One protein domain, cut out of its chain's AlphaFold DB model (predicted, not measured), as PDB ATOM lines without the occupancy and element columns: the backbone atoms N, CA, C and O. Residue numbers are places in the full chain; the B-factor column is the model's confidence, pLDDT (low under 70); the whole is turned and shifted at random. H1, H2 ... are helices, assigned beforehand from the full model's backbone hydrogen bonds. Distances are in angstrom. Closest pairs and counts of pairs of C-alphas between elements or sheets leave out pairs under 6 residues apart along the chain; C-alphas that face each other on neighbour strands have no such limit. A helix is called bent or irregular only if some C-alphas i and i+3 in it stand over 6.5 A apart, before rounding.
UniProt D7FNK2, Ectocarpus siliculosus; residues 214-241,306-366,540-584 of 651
ATOM      1  N   GLN A 214      33.571  -5.498  51.097       85.75
ATOM      2  CA  GLN A 214      34.863  -4.852  50.837       85.75
ATOM      3  C   GLN A 214      35.170  -3.827  51.933       85.75
ATOM      4  O   GLN A 214      36.300  -3.758  52.431       85.75
ATOM      5  N   GLN A 215      34.144  -3.074  52.334       89.56
ATOM      6  CA  GLN A 215      34.165  -2.025  53.346       89.56
ATOM      7  C   GLN A 215      33.157  -2.317  54.468       89.56
ATOM      8  O   GLN A 215      32.280  -3.172  54.337       89.56
ATOM      9  N   ARG A 216      33.267  -1.593  55.590       91.25
ATOM     10  CA  ARG A 216      32.264  -1.648  56.670       91.25
ATOM     11  C   ARG A 216      30.902  -1.147  56.183       91.25
ATOM     12  O   ARG A 216      29.874  -1.668  56.602       91.25
ATOM     13  N   ASP A 217      30.910  -0.176  55.283       91.50
ATOM     14  CA  ASP A 217      29.705   0.518  54.844       91.50
ATOM     15  C   ASP A 217      28.860  -0.366  53.909       91.50
ATOM     16  O   ASP A 217      27.635  -0.279  53.935       91.50
ATOM     17  N   ASP A 218      29.480  -1.314  53.189       88.31
ATOM     18  CA  ASP A 218      28.771  -2.379  52.460       88.31
ATOM     19  C   ASP A 218      27.955  -3.261  53.419       88.31
ATOM     20  O   ASP A 218      26.810  -3.613  53.131       88.31
ATOM     21  N   PHE A 219      28.546  -3.612  54.571       91.94
ATOM     22  CA  PHE A 219      27.887  -4.409  55.606       91.94
ATOM     23  C   PHE A 219      26.744  -3.626  56.257       91.94
ATOM     24  O   PHE A 219      25.656  -4.171  56.377       91.94
ATOM     25  N   LEU A 220      26.948  -2.348  56.596       93.00
ATOM     26  CA  LEU A 220      25.893  -1.496  57.165       93.00
ATOM     27  C   LEU A 220      24.728  -1.289  56.178       93.00
ATOM     28  O   LEU A 220      23.567  -1.389  56.563       93.00
ATOM     29  N   ARG A 221      25.021  -1.086  54.884       91.00
ATOM     30  CA  ARG A 221      24.006  -1.028  53.814       91.00
ATOM     31  C   ARG A 221      23.226  -2.344  53.690       91.00
ATOM     32  O   ARG A 221      22.021  -2.317  53.447       91.00
ATOM     33  N   TRP A 222      23.888  -3.494  53.844       94.00
ATOM     34  CA  TRP A 222      23.234  -4.808  53.827       94.00
ATOM     35  C   TRP A 222      22.404  -5.066  55.093       94.00
ATOM     36  O   TRP A 222      21.277  -5.539  54.986       94.00
ATOM     37  N   GLU A 223      22.917  -4.698  56.267       95.12
ATOM     38  CA  GLU A 223      22.241  -4.796  57.565       95.12
ATOM     39  C   GLU A 223      20.938  -3.979  57.561       95.12
ATOM     40  O   GLU A 223      19.868  -4.547  57.772       95.12
ATOM     41  N   ALA A 224      20.990  -2.705  57.155       90.44
ATOM     42  CA  ALA A 224      19.805  -1.858  56.997       90.44
ATOM     43  C   ALA A 224      18.786  -2.426  55.984       90.44
ATOM     44  O   ALA A 224      17.577  -2.385  56.215       90.44
ATOM     45  N   ALA A 225      19.252  -3.021  54.877       91.94
ATOM     46  CA  ALA A 225      18.371  -3.686  53.915       91.94
ATOM     47  C   ALA A 225      17.696  -4.946  54.496       91.94
ATOM     48  O   ALA A 225      16.546  -5.235  54.158       91.94
ATOM     49  N   VAL A 226      18.374  -5.685  55.383       93.31
ATOM     50  CA  VAL A 226      17.799  -6.822  56.126       93.31
ATOM     51  C   VAL A 226      16.789  -6.341  57.171       93.31
ATOM     52  O   VAL A 226      15.713  -6.931  57.278       93.31
ATOM     53  N   GLU A 227      17.065  -5.251  57.889       90.62
ATOM     54  CA  GLU A 227      16.120  -4.673  58.852       90.62
ATOM     55  C   GLU A 227      14.834  -4.176  58.178       90.62
ATOM     56  O   GLU A 227      13.740  -4.553  58.613       90.62
ATOM     57  N   LEU A 228      14.954  -3.431  57.072       88.19
ATOM     58  CA  LEU A 228      13.835  -3.011  56.221       88.19
ATOM     59  C   LEU A 228      13.026  -4.216  55.727       88.19
ATOM     60  O   LEU A 228      11.798  -4.240  55.824       88.19
ATOM     61  N   ARG A 229      13.713  -5.251  55.228       89.50
ATOM     62  CA  ARG A 229      13.082  -6.488  54.760       89.50
ATOM     63  C   ARG A 229      12.295  -7.174  55.882       89.50
ATOM     64  O   ARG A 229      11.155  -7.580  55.659       89.50
ATOM     65  N   CYS A 230      12.848  -7.246  57.092       90.38
ATOM     66  CA  CYS A 230      12.142  -7.773  58.258       90.38
ATOM     67  C   CYS A 230      10.990  -6.869  58.733       90.38
ATOM     68  O   CYS A 230      10.007  -7.388  59.260       90.38
ATOM     69  N   ALA A 231      11.069  -5.546  58.565       85.94
ATOM     70  CA  ALA A 231       9.952  -4.638  58.837       85.94
ATOM     71  C   ALA A 231       8.792  -4.867  57.850       85.94
ATOM     72  O   ALA A 231       7.650  -5.025  58.282       85.94
ATOM     73  N   LEU A 232       9.094  -5.007  56.553       86.25
ATOM     74  CA  LEU A 232       8.117  -5.355  55.519       86.25
ATOM     75  C   LEU A 232       7.445  -6.709  55.804       86.25
ATOM     76  O   LEU A 232       6.218  -6.792  55.775       86.25
ATOM     77  N   ASP A 233       8.215  -7.751  56.141       88.06
ATOM     78  CA  ASP A 233       7.661  -9.062  56.514       88.06
ATOM     79  C   ASP A 233       6.703  -8.967  57.717       88.06
ATOM     80  O   ASP A 233       5.609  -9.535  57.678       88.06
ATOM     81  N   ARG A 234       7.064  -8.208  58.765       87.06
ATOM     82  CA  ARG A 234       6.187  -7.979  59.931       87.06
ATOM     83  C   ARG A 234       4.893  -7.274  59.524       87.06
ATOM     84  O   ARG A 234       3.820  -7.774  59.857       87.06
ATOM     85  N   ALA A 235       4.978  -6.172  58.776       82.19
ATOM     86  CA  ALA A 235       3.809  -5.427  58.305       82.19
ATOM     87  C   ALA A 235       2.881  -6.312  57.449       82.19
ATOM     88  O   ALA A 235       1.673  -6.362  57.689       82.19
ATOM     89  N   MET A 236       3.446  -7.101  56.525       83.19
ATOM     90  CA  MET A 236       2.697  -8.088  55.739       83.19
ATOM     91  C   MET A 236       1.974  -9.117  56.612       83.19
ATOM     92  O   MET A 236       0.837  -9.486  56.303       83.19
ATOM     93  N   GLU A 237       2.593  -9.595  57.695       86.31
ATOM     94  CA  GLU A 237       1.921 -10.497  58.628       86.31
ATOM     95  C   GLU A 237       0.825  -9.815  59.465       86.31
ATOM     96  O   GLU A 237      -0.143 -10.484  59.827       86.31
ATOM     97  N   GLU A 238       0.949  -8.531  59.814       83.44
ATOM     98  CA  GLU A 238      -0.087  -7.799  60.564       83.44
ATOM     99  C   GLU A 238      -1.339  -7.561  59.716       83.44
ATOM    100  O   GLU A 238      -2.439  -7.921  60.149       83.44
ATOM    101  N   ILE A 239      -1.152  -7.111  58.472       80.31
ATOM    102  CA  ILE A 239      -2.208  -7.016  57.454       80.31
ATOM    103  C   ILE A 239      -2.871  -8.391  57.261       80.31
ATOM    104  O   ILE A 239      -4.087  -8.532  57.382       80.31
ATOM    105  N   SER A 240      -2.068  -9.455  57.101       79.50
ATOM    106  CA  SER A 240      -2.559 -10.842  56.973       79.50
ATOM    107  C   SER A 240      -3.319 -11.366  58.204       79.50
ATOM    108  O   SER A 240      -3.939 -12.429  58.137       79.50
ATOM    109  N   ARG A 241      -3.258 -10.669  59.346       80.69
ATOM    110  CA  ARG A 241      -3.983 -10.992  60.587       80.69
ATOM    111  C   ARG A 241      -5.239 -10.136  60.782       80.69
ATOM    112  O   ARG A 241      -5.887 -10.287  61.816       80.69
ATOM    113  N   ARG A 306      -0.122 -19.523  46.546       43.22
ATOM    114  CA  ARG A 306      -0.412 -19.025  45.184       43.22
ATOM    115  C   ARG A 306      -1.454 -19.846  44.417       43.22
ATOM    116  O   ARG A 306      -2.102 -19.283  43.541       43.22
ATOM    117  N   GLU A 307      -1.705 -21.113  44.756       35.62
ATOM    118  CA  GLU A 307      -2.869 -21.826  44.188       35.62
ATOM    119  C   GLU A 307      -4.202 -21.240  44.699       35.62
ATOM    120  O   GLU A 307      -5.216 -21.260  43.991       35.62
ATOM    121  N   GLU A 308      -4.201 -20.620  45.885       34.81
ATOM    122  CA  GLU A 308      -5.381 -19.949  46.432       34.81
ATOM    123  C   GLU A 308      -5.716 -18.625  45.730       34.81
ATOM    124  O   GLU A 308      -6.890 -18.273  45.701       34.81
ATOM    125  N   SER A 309      -4.777 -17.917  45.085       36.56
ATOM    126  CA  SER A 309      -5.100 -16.653  44.386       36.56
ATOM    127  C   SER A 309      -5.891 -16.878  43.089       36.56
ATOM    128  O   SER A 309      -6.876 -16.185  42.823       36.56
ATOM    129  N   GLY A 310      -5.551 -17.920  42.321       38.62
ATOM    130  CA  GLY A 310      -6.363 -18.375  41.186       38.62
ATOM    131  C   GLY A 310      -7.743 -18.883  41.625       38.62
ATOM    132  O   GLY A 310      -8.754 -18.614  40.971       38.62
ATOM    133  N   SER A 311      -7.802 -19.556  42.780       40.47
ATOM    134  CA  SER A 311      -9.056 -19.965  43.424       40.47
ATOM    135  C   SER A 311      -9.893 -18.759  43.875       40.47
ATOM    136  O   SER A 311     -11.101 -18.738  43.644       40.47
ATOM    137  N   LEU A 312      -9.266 -17.724  44.447       39.03
ATOM    138  CA  LEU A 312      -9.905 -16.484  44.896       39.03
ATOM    139  C   LEU A 312     -10.546 -15.726  43.740       39.03
ATOM    140  O   LEU A 312     -11.707 -15.351  43.861       39.03
ATOM    141  N   ASN A 313      -9.877 -15.576  42.596       44.84
ATOM    142  CA  ASN A 313     -10.477 -14.883  41.452       44.84
ATOM    143  C   ASN A 313     -11.683 -15.676  40.884       44.84
ATOM    144  O   ASN A 313     -12.754 -15.123  40.624       44.84
ATOM    145  N   ALA A 314     -11.585 -17.011  40.832       52.66
ATOM    146  CA  ALA A 314     -12.711 -17.888  40.484       52.66
ATOM    147  C   ALA A 314     -13.834 -17.932  41.549       52.66
ATOM    148  O   ALA A 314     -14.976 -18.289  41.239       52.66
ATOM    149  N   LYS A 315     -13.532 -17.586  42.807       50.34
ATOM    150  CA  LYS A 315     -14.481 -17.435  43.921       50.34
ATOM    151  C   LYS A 315     -15.162 -16.063  43.867       50.34
ATOM    152  O   LYS A 315     -16.377 -16.008  44.026       50.34
ATOM    153  N   LEU A 316     -14.429 -15.003  43.525       46.78
ATOM    154  CA  LEU A 316     -14.930 -13.645  43.313       46.78
ATOM    155  C   LEU A 316     -15.943 -13.601  42.159       46.78
ATOM    156  O   LEU A 316     -17.041 -13.084  42.331       46.78
ATOM    157  N   GLU A 317     -15.664 -14.254  41.027       64.00
ATOM    158  CA  GLU A 317     -16.638 -14.388  39.926       64.00
ATOM    159  C   GLU A 317     -17.888 -15.210  40.306       64.00
ATOM    160  O   GLU A 317     -18.971 -15.016  39.749       64.00
ATOM    161  N   ARG A 318     -17.794 -16.103  41.303       68.62
ATOM    162  CA  ARG A 318     -18.965 -16.796  41.875       68.62
ATOM    163  C   ARG A 318     -19.739 -15.926  42.874       68.62
ATOM    164  O   ARG A 318     -20.949 -16.109  42.978       68.62
ATOM    165  N   ILE A 319     -19.067 -15.004  43.565       61.00
ATOM    166  CA  ILE A 319     -19.645 -14.023  44.500       61.00
ATOM    167  C   ILE A 319     -20.369 -12.913  43.726       61.00
ATOM    168  O   ILE A 319     -21.576 -12.749  43.902       61.00
ATOM    169  N   LYS A 320     -19.708 -12.275  42.746       62.84
ATOM    170  CA  LYS A 320     -20.305 -11.328  41.776       62.84
ATOM    171  C   LYS A 320     -21.603 -11.866  41.156       62.84
ATOM    172  O   LYS A 320     -22.572 -11.133  40.969       62.84
ATOM    173  N   LYS A 321     -21.640 -13.173  40.867       75.00
ATOM    174  CA  LYS A 321     -22.789 -13.881  40.277       75.00
ATOM    175  C   LYS A 321     -23.875 -14.314  41.280       75.00
ATOM    176  O   LYS A 321     -24.920 -14.801  40.851       75.00
ATOM    177  N   LYS A 322     -23.649 -14.159  42.588       71.88
ATOM    178  CA  LYS A 322     -24.593 -14.511  43.666       71.88
ATOM    179  C   LYS A 322     -25.144 -13.312  44.434       71.88
ATOM    180  O   LYS A 322     -26.323 -13.320  44.764       71.88
ATOM    181  N   GLU A 323     -24.303 -12.329  44.738       55.78
ATOM    182  CA  GLU A 323     -24.586 -11.291  45.747       55.78
ATOM    183  C   GLU A 323     -24.919  -9.920  45.130       55.78
ATOM    184  O   GLU A 323     -25.254  -8.968  45.831       55.78
ATOM    185  N   GLY A 324     -24.916  -9.828  43.794       68.81
ATOM    186  CA  GLY A 324     -25.254  -8.604  43.068       68.81
ATOM    187  C   GLY A 324     -24.227  -7.490  43.286       68.81
ATOM    188  O   GLY A 324     -23.138  -7.723  43.797       68.81
ATOM    189  N   ARG A 325     -24.562  -6.255  42.883       62.12
ATOM    190  CA  ARG A 325     -23.611  -5.123  42.923       62.12
ATOM    191  C   ARG A 325     -23.096  -4.786  44.330       62.12
ATOM    192  O   ARG A 325     -21.966  -4.337  44.446       62.12
ATOM    193  N   GLN A 326     -23.890  -5.011  45.377       63.09
ATOM    194  CA  GLN A 326     -23.534  -4.607  46.745       63.09
ATOM    195  C   GLN A 326     -22.373  -5.429  47.326       63.09
ATOM    196  O   GLN A 326     -21.472  -4.848  47.917       63.09
ATOM    197  N   GLY A 327     -22.336  -6.747  47.089       65.62
ATOM    198  CA  GLY A 327     -21.201  -7.590  47.495       65.62
ATOM    199  C   GLY A 327     -19.926  -7.373  46.668       65.62
ATOM    200  O   GLY A 327     -18.857  -7.817  47.069       65.62
ATOM    201  N   VAL A 328     -20.020  -6.692  45.518       64.31
ATOM    202  CA  VAL A 328     -18.839  -6.277  44.735       64.31
ATOM    203  C   VAL A 328     -18.253  -4.993  45.299       64.31
ATOM    204  O   VAL A 328     -17.048  -4.944  45.494       64.31
ATOM    205  N   GLN A 329     -19.113  -4.015  45.612       66.44
ATOM    206  CA  GLN A 329     -18.717  -2.736  46.196       66.44
ATOM    207  C   GLN A 329     -17.963  -2.947  47.516       66.44
ATOM    208  O   GLN A 329     -16.808  -2.567  47.607       66.44
ATOM    209  N   ALA A 330     -18.535  -3.692  48.469       69.00
ATOM    210  CA  ALA A 330     -17.875  -3.949  49.755       69.00
ATOM    211  C   ALA A 330     -16.500  -4.643  49.613       69.00
ATOM    212  O   ALA A 330     -15.575  -4.316  50.341       69.00
ATOM    213  N   ALA A 331     -16.338  -5.550  48.640       64.00
ATOM    214  CA  ALA A 331     -15.069  -6.229  48.343       64.00
ATOM    215  C   ALA A 331     -14.116  -5.417  47.428       64.00
ATOM    216  O   ALA A 331     -13.093  -5.932  46.958       64.00
ATOM    217  N   GLU A 332     -14.483  -4.178  47.112       71.06
ATOM    218  CA  GLU A 332     -13.647  -3.151  46.488       71.06
ATOM    219  C   GLU A 332     -13.268  -2.109  47.548       71.06
ATOM    220  O   GLU A 332     -12.079  -1.865  47.723       71.06
ATOM    221  N   ASP A 333     -14.233  -1.664  48.359       72.69
ATOM    222  CA  ASP A 333     -14.034  -0.801  49.527       72.69
ATOM    223  C   ASP A 333     -13.048  -1.436  50.555       72.69
ATOM    224  O   ASP A 333     -12.090  -0.789  50.974       72.69
ATOM    225  N   GLU A 334     -13.196  -2.731  50.896       69.00
ATOM    226  CA  GLU A 334     -12.245  -3.487  51.752       69.00
ATOM    227  C   GLU A 334     -10.822  -3.551  51.158       69.00
ATOM    228  O   GLU A 334      -9.831  -3.586  51.889       69.00
ATOM    229  N   GLY A 335     -10.710  -3.585  49.825       65.88
ATOM    230  CA  GLY A 335      -9.423  -3.639  49.128       65.88
ATOM    231  C   GLY A 335      -8.717  -2.284  49.077       65.88
ATOM    232  O   GLY A 335      -7.488  -2.240  49.076       65.88
ATOM    233  N   GLU A 336      -9.483  -1.193  49.068       68.94
ATOM    234  CA  GLU A 336      -8.966   0.174  49.130       68.94
ATOM    235  C   GLU A 336      -8.460   0.513  50.549       68.94
ATOM    236  O   GLU A 336      -7.406   1.135  50.674       68.94
ATOM    237  N   GLU A 337      -9.091  -0.007  51.617       71.38
ATOM    238  CA  GLU A 337      -8.548   0.088  52.991       71.38
ATOM    239  C   GLU A 337      -7.242  -0.725  53.167       71.38
ATOM    240  O   GLU A 337      -6.289  -0.216  53.765       71.38
ATOM    241  N   GLU A 338      -7.131  -1.946  52.606       65.69
ATOM    242  CA  GLU A 338      -5.846  -2.687  52.589       65.69
ATOM    243  C   GLU A 338      -4.774  -1.886  51.816       65.69
ATOM    244  O   GLU A 338      -3.630  -1.785  52.264       65.69
ATOM    245  N   ALA A 339      -5.143  -1.258  50.692       64.50
ATOM    246  CA  ALA A 339      -4.240  -0.459  49.863       64.50
ATOM    247  C   ALA A 339      -3.708   0.799  50.572       64.50
ATOM    248  O   ALA A 339      -2.499   1.044  50.554       64.50
ATOM    249  N   GLU A 340      -4.573   1.591  51.216       70.12
ATOM    250  CA  GLU A 340      -4.156   2.797  51.946       70.12
ATOM    251  C   GLU A 340      -3.249   2.462  53.137       70.12
ATOM    252  O   GLU A 340      -2.277   3.175  53.384       70.12
ATOM    253  N   MET A 341      -3.498   1.343  53.827       67.62
ATOM    254  CA  MET A 341      -2.651   0.864  54.927       67.62
ATOM    255  C   MET A 341      -1.252   0.430  54.456       67.62
ATOM    256  O   MET A 341      -0.273   0.580  55.185       67.62
ATOM    257  N   ILE A 342      -1.151  -0.100  53.234       64.88
ATOM    258  CA  ILE A 342       0.104  -0.541  52.608       64.88
ATOM    259  C   ILE A 342       0.909   0.634  52.033       64.88
ATOM    260  O   ILE A 342       2.143   0.595  52.049       64.88
ATOM    261  N   ARG A 343       0.237   1.674  51.523       69.31
ATOM    262  CA  ARG A 343       0.855   2.770  50.755       69.31
ATOM    263  C   ARG A 343       2.069   3.434  51.439       69.31
ATOM    264  O   ARG A 343       3.048   3.649  50.730       69.31
ATOM    265  N   PRO A 344       2.106   3.699  52.765       69.62
ATOM    266  CA  PRO A 344       3.299   4.251  53.419       69.62
ATOM    267  C   PRO A 344       4.512   3.312  53.365       69.62
ATOM    268  O   PRO A 344       5.624   3.763  53.111       69.62
ATOM    269  N   ALA A 345       4.296   2.006  53.553       64.25
ATOM    270  CA  ALA A 345       5.358   1.001  53.509       64.25
ATOM    271  C   ALA A 345       5.910   0.803  52.092       64.25
ATOM    272  O   ALA A 345       7.101   0.563  51.926       64.25
ATOM    273  N   VAL A 346       5.053   0.921  51.073       66.50
ATOM    274  CA  VAL A 346       5.489   0.913  49.671       66.50
ATOM    275  C   VAL A 346       6.215   2.209  49.315       66.50
ATOM    276  O   VAL A 346       7.260   2.121  48.693       66.50
ATOM    277  N   SER A 347       5.754   3.377  49.776       71.19
ATOM    278  CA  SER A 347       6.433   4.662  49.537       71.19
ATOM    279  C   SER A 347       7.831   4.716  50.163       71.19
ATOM    280  O   SER A 347       8.766   5.168  49.516       71.19
ATOM    281  N   GLU A 348       8.007   4.230  51.396       68.81
ATOM    282  CA  GLU A 348       9.326   4.190  52.050       68.81
ATOM    283  C   GLU A 348      10.260   3.164  51.378       68.81
ATOM    284  O   GLU A 348      11.460   3.404  51.234       68.81
ATOM    285  N   LEU A 349       9.698   2.057  50.874       66.31
ATOM    286  CA  LEU A 349      10.420   1.125  50.013       66.31
ATOM    287  C   LEU A 349      10.815   1.796  48.684       66.31
ATOM    288  O   LEU A 349      11.958   1.656  48.267       66.31
ATOM    289  N   GLU A 350       9.910   2.532  48.036       68.62
ATOM    290  CA  GLU A 350      10.122   3.255  46.773       68.62
ATOM    291  C   GLU A 350      11.177   4.357  46.893       68.62
ATOM    292  O   GLU A 350      12.032   4.449  46.013       68.62
ATOM    293  N   ASP A 351      11.197   5.123  47.986       69.88
ATOM    294  CA  ASP A 351      12.237   6.123  48.256       69.88
ATOM    295  C   ASP A 351      13.618   5.460  48.412       69.88
ATOM    296  O   ASP A 351      14.585   5.869  47.761       69.88
ATOM    297  N   MET A 352      13.720   4.379  49.199       63.69
ATOM    298  CA  MET A 352      14.973   3.622  49.350       63.69
ATOM    299  C   MET A 352      15.410   2.938  48.046       63.69
ATOM    300  O   MET A 352      16.601   2.906  47.728       63.69
ATOM    301  N   ILE A 353      14.461   2.414  47.264       65.88
ATOM    302  CA  ILE A 353      14.694   1.854  45.929       65.88
ATOM    303  C   ILE A 353      15.222   2.937  44.978       65.88
ATOM    304  O   ILE A 353      16.207   2.706  44.276       65.88
ATOM    305  N   ALA A 354      14.587   4.109  44.950       69.00
ATOM    306  CA  ALA A 354      14.955   5.215  44.077       69.00
ATOM    307  C   ALA A 354      16.343   5.755  44.433       69.00
ATOM    308  O   ALA A 354      17.164   5.950  43.536       69.00
ATOM    309  N   GLN A 355      16.646   5.910  45.725       70.38
ATOM    310  CA  GLN A 355      17.981   6.260  46.200       70.38
ATOM    311  C   GLN A 355      19.010   5.216  45.738       70.38
ATOM    312  O   GLN A 355      19.970   5.570  45.050       70.38
ATOM    313  N   PHE A 356      18.771   3.929  46.007       65.25
ATOM    314  CA  PHE A 356      19.693   2.843  45.664       65.25
ATOM    315  C   PHE A 356      19.921   2.688  44.145       65.25
ATOM    316  O   PHE A 356      21.056   2.521  43.705       65.25
ATOM    317  N   PHE A 357      18.880   2.796  43.312       65.06
ATOM    318  CA  PHE A 357      19.015   2.714  41.849       65.06
ATOM    319  C   PHE A 357      19.434   4.030  41.177       65.06
ATOM    320  O   PHE A 357      19.818   3.997  40.006       65.06
ATOM    321  N   SER A 358      19.434   5.161  41.894       65.94
ATOM    322  CA  SER A 358      20.061   6.405  41.423       65.94
ATOM    323  C   SER A 358      21.593   6.373  41.514       65.94
ATOM    324  O   SER A 358      22.257   7.003  40.692       65.94
ATOM    325  N   GLU A 359      22.158   5.598  42.451       60.69
ATOM    326  CA  GLU A 359      23.609   5.381  42.554       60.69
ATOM    327  C   GLU A 359      24.159   4.457  41.446       60.69
ATOM    328  O   GLU A 359      25.356   4.497  41.162       60.69
ATOM    329  N   ASP A 360      23.314   3.636  40.807       54.03
ATOM    330  CA  ASP A 360      23.730   2.585  39.866       54.03
ATOM    331  C   ASP A 360      23.494   3.014  38.390       54.03
ATOM    332  O   ASP A 360      22.385   2.861  37.858       54.03
ATOM    333  N   PRO A 361      24.512   3.545  37.669       44.16
ATOM    334  CA  PRO A 361      24.362   4.103  36.313       44.16
ATOM    335  C   PRO A 361      24.063   3.049  35.227       44.16
ATOM    336  O   PRO A 361      23.938   3.375  34.045       44.16
ATOM    337  N   SER A 362      23.940   1.782  35.618       48.66
ATOM    338  CA  SER A 362      23.715   0.615  34.761       48.66
ATOM    339  C   SER A 362      22.276   0.503  34.213       48.66
ATOM    340  O   SER A 362      22.015  -0.299  33.315       48.66
ATOM    341  N   ASN A 363      21.330   1.298  34.731       52.94
ATOM    342  CA  ASN A 363      19.872   1.130  34.589       52.94
ATOM    343  C   ASN A 363      19.247   1.469  33.206       52.94
ATOM    344  O   ASN A 363      18.089   1.884  33.101       52.94
ATOM    345  N   ALA A 364      19.962   1.223  32.103       48.41
ATOM    346  CA  ALA A 364      19.487   1.461  30.731       48.41
ATOM    347  C   ALA A 364      18.193   0.693  30.361       48.41
ATOM    348  O   ALA A 364      17.438   1.116  29.483       48.41
ATOM    349  N   VAL A 365      17.915  -0.429  31.034       51.97
ATOM    350  CA  VAL A 365      16.734  -1.277  30.793       51.97
ATOM    351  C   VAL A 365      15.432  -0.616  31.265       51.97
ATOM    352  O   VAL A 365      14.436  -0.690  30.546       51.97
ATOM    353  N   ALA A 366      15.431   0.087  32.405       50.31
ATOM    354  CA  ALA A 366      14.247   0.807  32.891       50.31
ATOM    355  C   ALA A 366      13.827   1.902  31.896       50.31
ATOM    356  O   ALA A 366      12.656   2.015  31.529       50.31
ATOM    357  N   GLU A 540      28.114 -14.550  41.549       82.44
ATOM    358  CA  GLU A 540      26.657 -14.583  41.815       82.44
ATOM    359  C   GLU A 540      26.288 -15.083  43.230       82.44
ATOM    360  O   GLU A 540      25.283 -14.667  43.801       82.44
ATOM    361  N   PHE A 541      27.116 -15.944  43.834       84.38
ATOM    362  CA  PHE A 541      26.913 -16.421  45.206       84.38
ATOM    363  C   PHE A 541      27.297 -15.395  46.291       84.38
ATOM    364  O   PHE A 541      26.786 -15.488  47.401       84.38
ATOM    365  N   LEU A 542      28.155 -14.416  45.980       87.44
ATOM    366  CA  LEU A 542      28.477 -13.280  46.853       87.44
ATOM    367  C   LEU A 542      27.541 -12.085  46.631       87.44
ATOM    368  O   LEU A 542      27.300 -11.350  47.582       87.44
ATOM    369  N   LEU A 543      26.915 -11.941  45.452       87.38
ATOM    370  CA  LEU A 543      25.860 -10.933  45.225       87.38
ATOM    371  C   LEU A 543      24.691 -11.053  46.220       87.38
ATOM    372  O   LEU A 543      23.978 -10.084  46.442       87.38
ATOM    373  N   GLN A 544      24.508 -12.220  46.847       88.94
ATOM    374  CA  GLN A 544      23.505 -12.457  47.898       88.94
ATOM    375  C   GLN A 544      23.788 -11.683  49.199       88.94
ATOM    376  O   GLN A 544      22.906 -11.551  50.047       88.94
ATOM    377  N   LEU A 545      25.018 -11.179  49.345       89.50
ATOM    378  CA  LEU A 545      25.500 -10.364  50.457       89.50
ATOM    379  C   LEU A 545      25.600  -8.874  50.076       89.50
ATOM    380  O   LEU A 545      25.958  -8.053  50.910       89.50
ATOM    381  N   GLU A 546      25.242  -8.490  48.845       90.88
ATOM    382  CA  GLU A 546      25.048  -7.081  48.488       90.88
ATOM    383  C   GLU A 546      23.638  -6.622  48.894       90.88
ATOM    384  O   GLU A 546      22.650  -7.324  48.657       90.88
ATOM    385  N   ALA A 547      23.518  -5.413  49.456       91.62
ATOM    386  CA  ALA A 547      22.241  -4.841  49.905       91.62
ATOM    387  C   ALA A 547      21.137  -4.900  48.829       91.62
ATOM    388  O   ALA A 547      19.996  -5.267  49.116       91.62
ATOM    389  N   GLY A 548      21.494  -4.639  47.566       91.56
ATOM    390  CA  GLY A 548      20.577  -4.666  46.423       91.56
ATOM    391  C   GLY A 548      19.882  -6.012  46.182       91.56
ATOM    392  O   GLY A 548      18.776  -6.034  45.648       91.56
ATOM    393  N   TRP A 549      20.454  -7.138  46.623       93.50
ATOM    394  CA  TRP A 549      19.805  -8.454  46.545       93.50
ATOM    395  C   TRP A 549      18.691  -8.619  47.584       93.50
ATOM    396  O   TRP A 549      17.640  -9.207  47.298       93.50
ATOM    397  N   VAL A 550      18.909  -8.079  48.786       93.38
ATOM    398  CA  VAL A 550      17.914  -8.057  49.863       93.38
ATOM    399  C   VAL A 550      16.791  -7.084  49.503       93.38
ATOM    400  O   VAL A 550      15.623  -7.474  49.538       93.38
ATOM    401  N   LEU A 551      17.138  -5.883  49.025       92.62
ATOM    402  CA  LEU A 551      16.178  -4.899  48.518       92.62
ATOM    403  C   LEU A 551      15.351  -5.468  47.355       92.62
ATOM    404  O   LEU A 551      14.131  -5.505  47.462       92.62
ATOM    405  N   ALA A 552      15.967  -6.025  46.303       94.25
ATOM    406  CA  ALA A 552      15.246  -6.665  45.189       94.25
ATOM    407  C   ALA A 552      14.313  -7.807  45.650       94.25
ATOM    408  O   ALA A 552      13.247  -8.032  45.070       94.25
ATOM    409  N   SER A 553      14.681  -8.514  46.722       92.88
ATOM    410  CA  SER A 553      13.822  -9.527  47.341       92.88
ATOM    411  C   SER A 553      12.651  -8.924  48.125       92.88
ATOM    412  O   SER A 553      11.595  -9.550  48.169       92.88
ATOM    413  N   ALA A 554      12.795  -7.732  48.708       91.94
ATOM    414  CA  ALA A 554      11.701  -6.975  49.316       91.94
ATOM    415  C   ALA A 554      10.762  -6.364  48.252       91.94
ATOM    416  O   ALA A 554       9.550  -6.555  48.341       91.94
ATOM    417  N   VAL A 555      11.295  -5.738  47.190       93.75
ATOM    418  CA  VAL A 555      10.488  -5.149  46.093       93.75
ATOM    419  C   VAL A 555       9.570  -6.187  45.448       93.75
ATOM    420  O   VAL A 555       8.396  -5.923  45.205       93.75
ATOM    421  N   TRP A 556      10.072  -7.404  45.218       94.94
ATOM    422  CA  TRP A 556       9.290  -8.509  44.648       94.94
ATOM    423  C   TRP A 556       8.084  -8.930  45.512       94.94
ATOM    424  O   TRP A 556       7.132  -9.522  44.999       94.94
ATOM    425  N   GLU A 557       8.091  -8.613  46.806       92.69
ATOM    426  CA  GLU A 557       6.984  -8.888  47.726       92.69
ATOM    427  C   GLU A 557       6.110  -7.644  47.974       92.69
ATOM    428  O   GLU A 557       4.895  -7.794  48.102       92.69
ATOM    429  N   GLY A 558       6.669  -6.432  47.852       90.88
ATOM    430  CA  GLY A 558       5.916  -5.185  47.640       90.88
ATOM    431  C   GLY A 558       5.017  -5.240  46.397       90.88
ATOM    432  O   GLY A 558       3.828  -4.939  46.459       90.88
ATOM    433  N   VAL A 559       5.531  -5.775  45.290       94.75
ATOM    434  CA  VAL A 559       4.746  -6.103  44.088       94.75
ATOM    435  C   VAL A 559       3.561  -7.026  44.432       94.75
ATOM    436  O   VAL A 559       2.427  -6.753  44.050       94.75
ATOM    437  N   ALA A 560       3.772  -8.060  45.253       91.38
ATOM    438  CA  ALA A 560       2.710  -8.971  45.698       91.38
ATOM    439  C   ALA A 560       1.752  -8.384  46.768       91.38
ATOM    440  O   ALA A 560       0.792  -9.061  47.160       91.38
ATOM    441  N   LEU A 561       1.997  -7.165  47.260       89.62
ATOM    442  CA  LEU A 561       1.051  -6.344  48.029       89.62
ATOM    443  C   LEU A 561       0.195  -5.489  47.081       89.62
ATOM    444  O   LEU A 561      -1.030  -5.587  47.114       89.62
ATOM    445  N   LEU A 562       0.825  -4.738  46.172       90.88
ATOM    446  CA  LEU A 562       0.143  -3.893  45.179       90.88
ATOM    447  C   LEU A 562      -0.839  -4.691  44.303       90.88
ATOM    448  O   LEU A 562      -1.977  -4.283  44.080       90.88
ATOM    449  N   GLU A 563      -0.461  -5.906  43.900       93.38
ATOM    450  CA  GLU A 563      -1.334  -6.827  43.159       93.38
ATOM    451  C   GLU A 563      -2.622  -7.237  43.905       93.38
ATOM    452  O   GLU A 563      -3.613  -7.582  43.248       93.38
ATOM    453  N   ARG A 564      -2.612  -7.235  45.250       91.06
ATOM    454  CA  ARG A 564      -3.788  -7.505  46.106       91.06
ATOM    455  C   ARG A 564      -4.672  -6.271  46.240       91.06
ATOM    456  O   ARG A 564      -5.875  -6.384  46.021       91.06
ATOM    457  N   ALA A 565      -4.050  -5.112  46.455       89.25
ATOM    458  CA  ALA A 565      -4.669  -3.788  46.352       89.25
ATOM    459  C   ALA A 565      -5.249  -3.482  44.950       89.25
ATOM    460  O   ALA A 565      -5.963  -2.502  44.771       89.25
ATOM    461  N   ARG A 566      -4.968  -4.336  43.952       93.19
ATOM    462  CA  ARG A 566      -5.308  -4.176  42.524       93.19
ATOM    463  C   ARG A 566      -4.623  -2.979  41.847       93.19
ATOM    464  O   ARG A 566      -5.019  -2.595  40.747       93.19
ATOM    465  N   ASP A 567      -3.577  -2.443  42.467       93.38
ATOM    466  CA  ASP A 567      -2.726  -1.380  41.935       93.38
ATOM    467  C   ASP A 567      -1.704  -1.982  40.954       93.38
ATOM    468  O   ASP A 567      -0.532  -2.221  41.261       93.38
ATOM    469  N   TYR A 568      -2.197  -2.337  39.766       95.44
ATOM    470  CA  TYR A 568      -1.377  -2.945  38.718       95.44
ATOM    471  C   TYR A 568      -0.449  -1.926  38.051       95.44
ATOM    472  O   TYR A 568       0.593  -2.314  37.529       95.44
ATOM    473  N   GLU A 569      -0.799  -0.643  38.093       93.50
ATOM    474  CA  GLU A 569       0.025   0.483  37.668       93.50
ATOM    475  C   GLU A 569       1.361   0.521  38.430       93.50
ATOM    476  O   GLU A 569       2.407   0.310  37.810       93.50
ATOM    477  N   ASN A 570       1.346   0.686  39.757       92.44
ATOM    478  CA  ASN A 570       2.583   0.774  40.542       92.44
ATOM    479  C   ASN A 570       3.334  -0.573  40.577       92.44
ATOM    480  O   ASN A 570       4.564  -0.614  40.497       92.44
ATOM    481  N   ALA A 571       2.615  -1.706  40.564       95.12
ATOM    482  CA  ALA A 571       3.237  -3.028  40.443       95.12
ATOM    483  C   ALA A 571       4.037  -3.192  39.133       95.12
ATOM    484  O   ALA A 571       5.111  -3.799  39.132       95.12
ATOM    485  N   VAL A 572       3.548  -2.637  38.016       96.12
ATOM    486  CA  VAL A 572       4.242  -2.634  36.715       96.12
ATOM    487  C   VAL A 572       5.506  -1.769  36.749       96.12
ATOM    488  O   VAL A 572       6.503  -2.142  36.121       96.12
ATOM    489  N   GLU A 573       5.510  -0.661  37.490       94.44
ATOM    490  CA  GLU A 573       6.693   0.196  37.640       94.44
ATOM    491  C   GLU A 573       7.771  -0.477  38.501       94.44
ATOM    492  O   GLU A 573       8.908  -0.619  38.040       94.44
ATOM    493  N   LEU A 574       7.416  -1.040  39.662       93.50
ATOM    494  CA  LEU A 574       8.349  -1.825  40.485       93.50
ATOM    495  C   LEU A 574       8.904  -3.059  39.747       93.50
ATOM    496  O   LEU A 574      10.097  -3.355  39.833       93.50
ATOM    497  N   LEU A 575       8.080  -3.765  38.961       95.88
ATOM    498  CA  LEU A 575       8.540  -4.873  38.108       95.88
ATOM    499  C   LEU A 575       9.491  -4.408  36.994       95.88
ATOM    500  O   LEU A 575      10.417  -5.137  36.631       95.88
ATOM    501  N   THR A 576       9.287  -3.201  36.464       94.69
ATOM    502  CA  THR A 576      10.163  -2.584  35.459       94.69
ATOM    503  C   THR A 576      11.521  -2.206  36.054       94.69
ATOM    504  O   THR A 576      12.553  -2.478  35.438       94.69
ATOM    505  N   GLN A 577      11.530  -1.643  37.265       92.50
ATOM    506  CA  GLN A 577      12.751  -1.346  38.018       92.50
ATOM    507  C   GLN A 577      13.512  -2.636  38.357       92.50
ATOM    508  O   GLN A 577      14.687  -2.753  38.021       92.50
ATOM    509  N   LEU A 578      12.832  -3.653  38.907       94.12
ATOM    510  CA  LEU A 578      13.411  -4.976  39.187       94.12
ATOM    511  C   LEU A 578      14.102  -5.587  37.962       94.12
ATOM    512  O   LEU A 578      15.245  -6.036  38.056       94.12
ATOM    513  N   LEU A 579      13.444  -5.562  36.800       95.00
ATOM    514  CA  LEU A 579      14.011  -6.071  35.550       95.00
ATOM    515  C   LEU A 579      15.252  -5.301  35.078       95.00
ATOM    516  O   LEU A 579      16.073  -5.887  34.372       95.00
ATOM    517  N   ALA A 580      15.429  -4.038  35.473       91.62
ATOM    518  CA  ALA A 580      16.639  -3.284  35.164       91.62
ATOM    519  C   ALA A 580      17.850  -3.674  36.024       91.62
ATOM    520  O   ALA A 580      18.985  -3.514  35.579       91.62
ATOM    521  N   THR A 581      17.617  -4.258  37.201       90.19
ATOM    522  CA  THR A 581      18.681  -4.653  38.127       90.19
ATOM    523  C   THR A 581      19.534  -5.829  37.638       90.19
ATOM    524  O   THR A 581      19.099  -6.673  36.846       90.19
ATOM    525  N   ARG A 582      20.742  -5.938  38.213       88.94
ATOM    526  CA  ARG A 582      21.600  -7.138  38.155       88.94
ATOM    527  C   ARG A 582      21.239  -8.216  39.192       88.94
ATOM    528  O   ARG A 582      21.821  -9.298  39.182       88.94
ATOM    529  N   TYR A 583      20.323  -7.916  40.114       89.75
ATOM    530  CA  TYR A 583      20.082  -8.700  41.325       89.75
ATOM    531  C   TYR A 583      19.094  -9.850  41.101       89.75
ATOM    532  O   TYR A 583      18.160  -9.760  40.309       89.75
ATOM    533  N   THR A 584      19.278 -10.958  41.826       90.19
ATOM    534  CA  THR A 584      18.424 -12.161  41.748       90.19
ATOM    535  C   THR A 584      18.105 -12.631  40.307       90.19
ATOM    536  O   THR A 584      16.939 -12.875  39.989       90.19
TER     537      THR A 584
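What this domain is: This is residues 214 to 241, 306 to 366 and 540 to 584 of the 651 residues of a protein of Ectocarpus siliculosus (UniProt D7FNK2). H3 forms the core of a loose bundle, with H1, the long arm H2b and the short H4 packed round it, nearly along one axis. H2b runs on past one end of this group, where the bent H2 turns, and its other arm, H2a, folds back as an open V; residues 310 to 315 and 321 to 326 stick out free. The 134 printed residues hold four named helices, H1 to H4 in chain order, and no named strand: all helix. The whole is loose, with a radius of gyration of the C-alphas of 17.7 A, and spans 60 by 31 by 25 A.

Where its parts are: H1, residues 216 to 239, is 34.9 A long and begins at C-alpha 216 (32.264, -1.648, 56.670). H2, residues 306 to 358, was assigned as one helix by its hydrogen bonds but is bent: C-alphas 322 and 325 are 9.5 A apart. Its arms are H2a, residues 306 to 322, 24.6 A, and H2b, residues 325 to 358, 45.2 A; H2b is irregular, with C-alphas 341 and 344 7.0 A apart and a kink of 42 degrees near residue 343. H3, residues 547 to 565, is 27.2 A long, and H4, residues 568 to 580, 18.4 A, ends at C-alpha 580 (16.639, -3.284, 35.164).

How they stand to each other: The hub H3 touches H1 with residues 547 to 554 alone, the same way at a shallow tilt of 19 degrees; the closest C-alphas, of Trp 222 and Ala 547, are 4.0 A apart. H3 touches H2b, opposite ways at 18 degrees, closest at the C-alphas of Ala 339 and Ala 565, 4.9 A. H1, H2b and H3 form an up and down bundle, each running against the one before. H3 and H4 form a hairpin, closest at the C-alphas of Val 559 and Ala 571, 5.0 A. H2a and H2b touch only at the corner, closest at the C-alphas of Lys 320 and Val 328, 6.0 A; H2a and H3 are apart. Every O i to N i+4 pair is within hydrogen-bond range in H1 and H4, against 11 of 13 in H2a, 26 of 30 in H2b and 12 of 15 in H3.

The domain as a whole: The C-alphas farthest apart, of Gln 215 and Lys 322, are 60.8 A apart. Residues 242 to 305 and 367 to 539 are not printed, leaving gaps of 17.7 A and 21.7 A between C-alphas. The link H3 to H4 is tight. The mean pLDDT of the printed part is 76.8, with 53 residues under 70, among them 306 to 320 and 356 to 366.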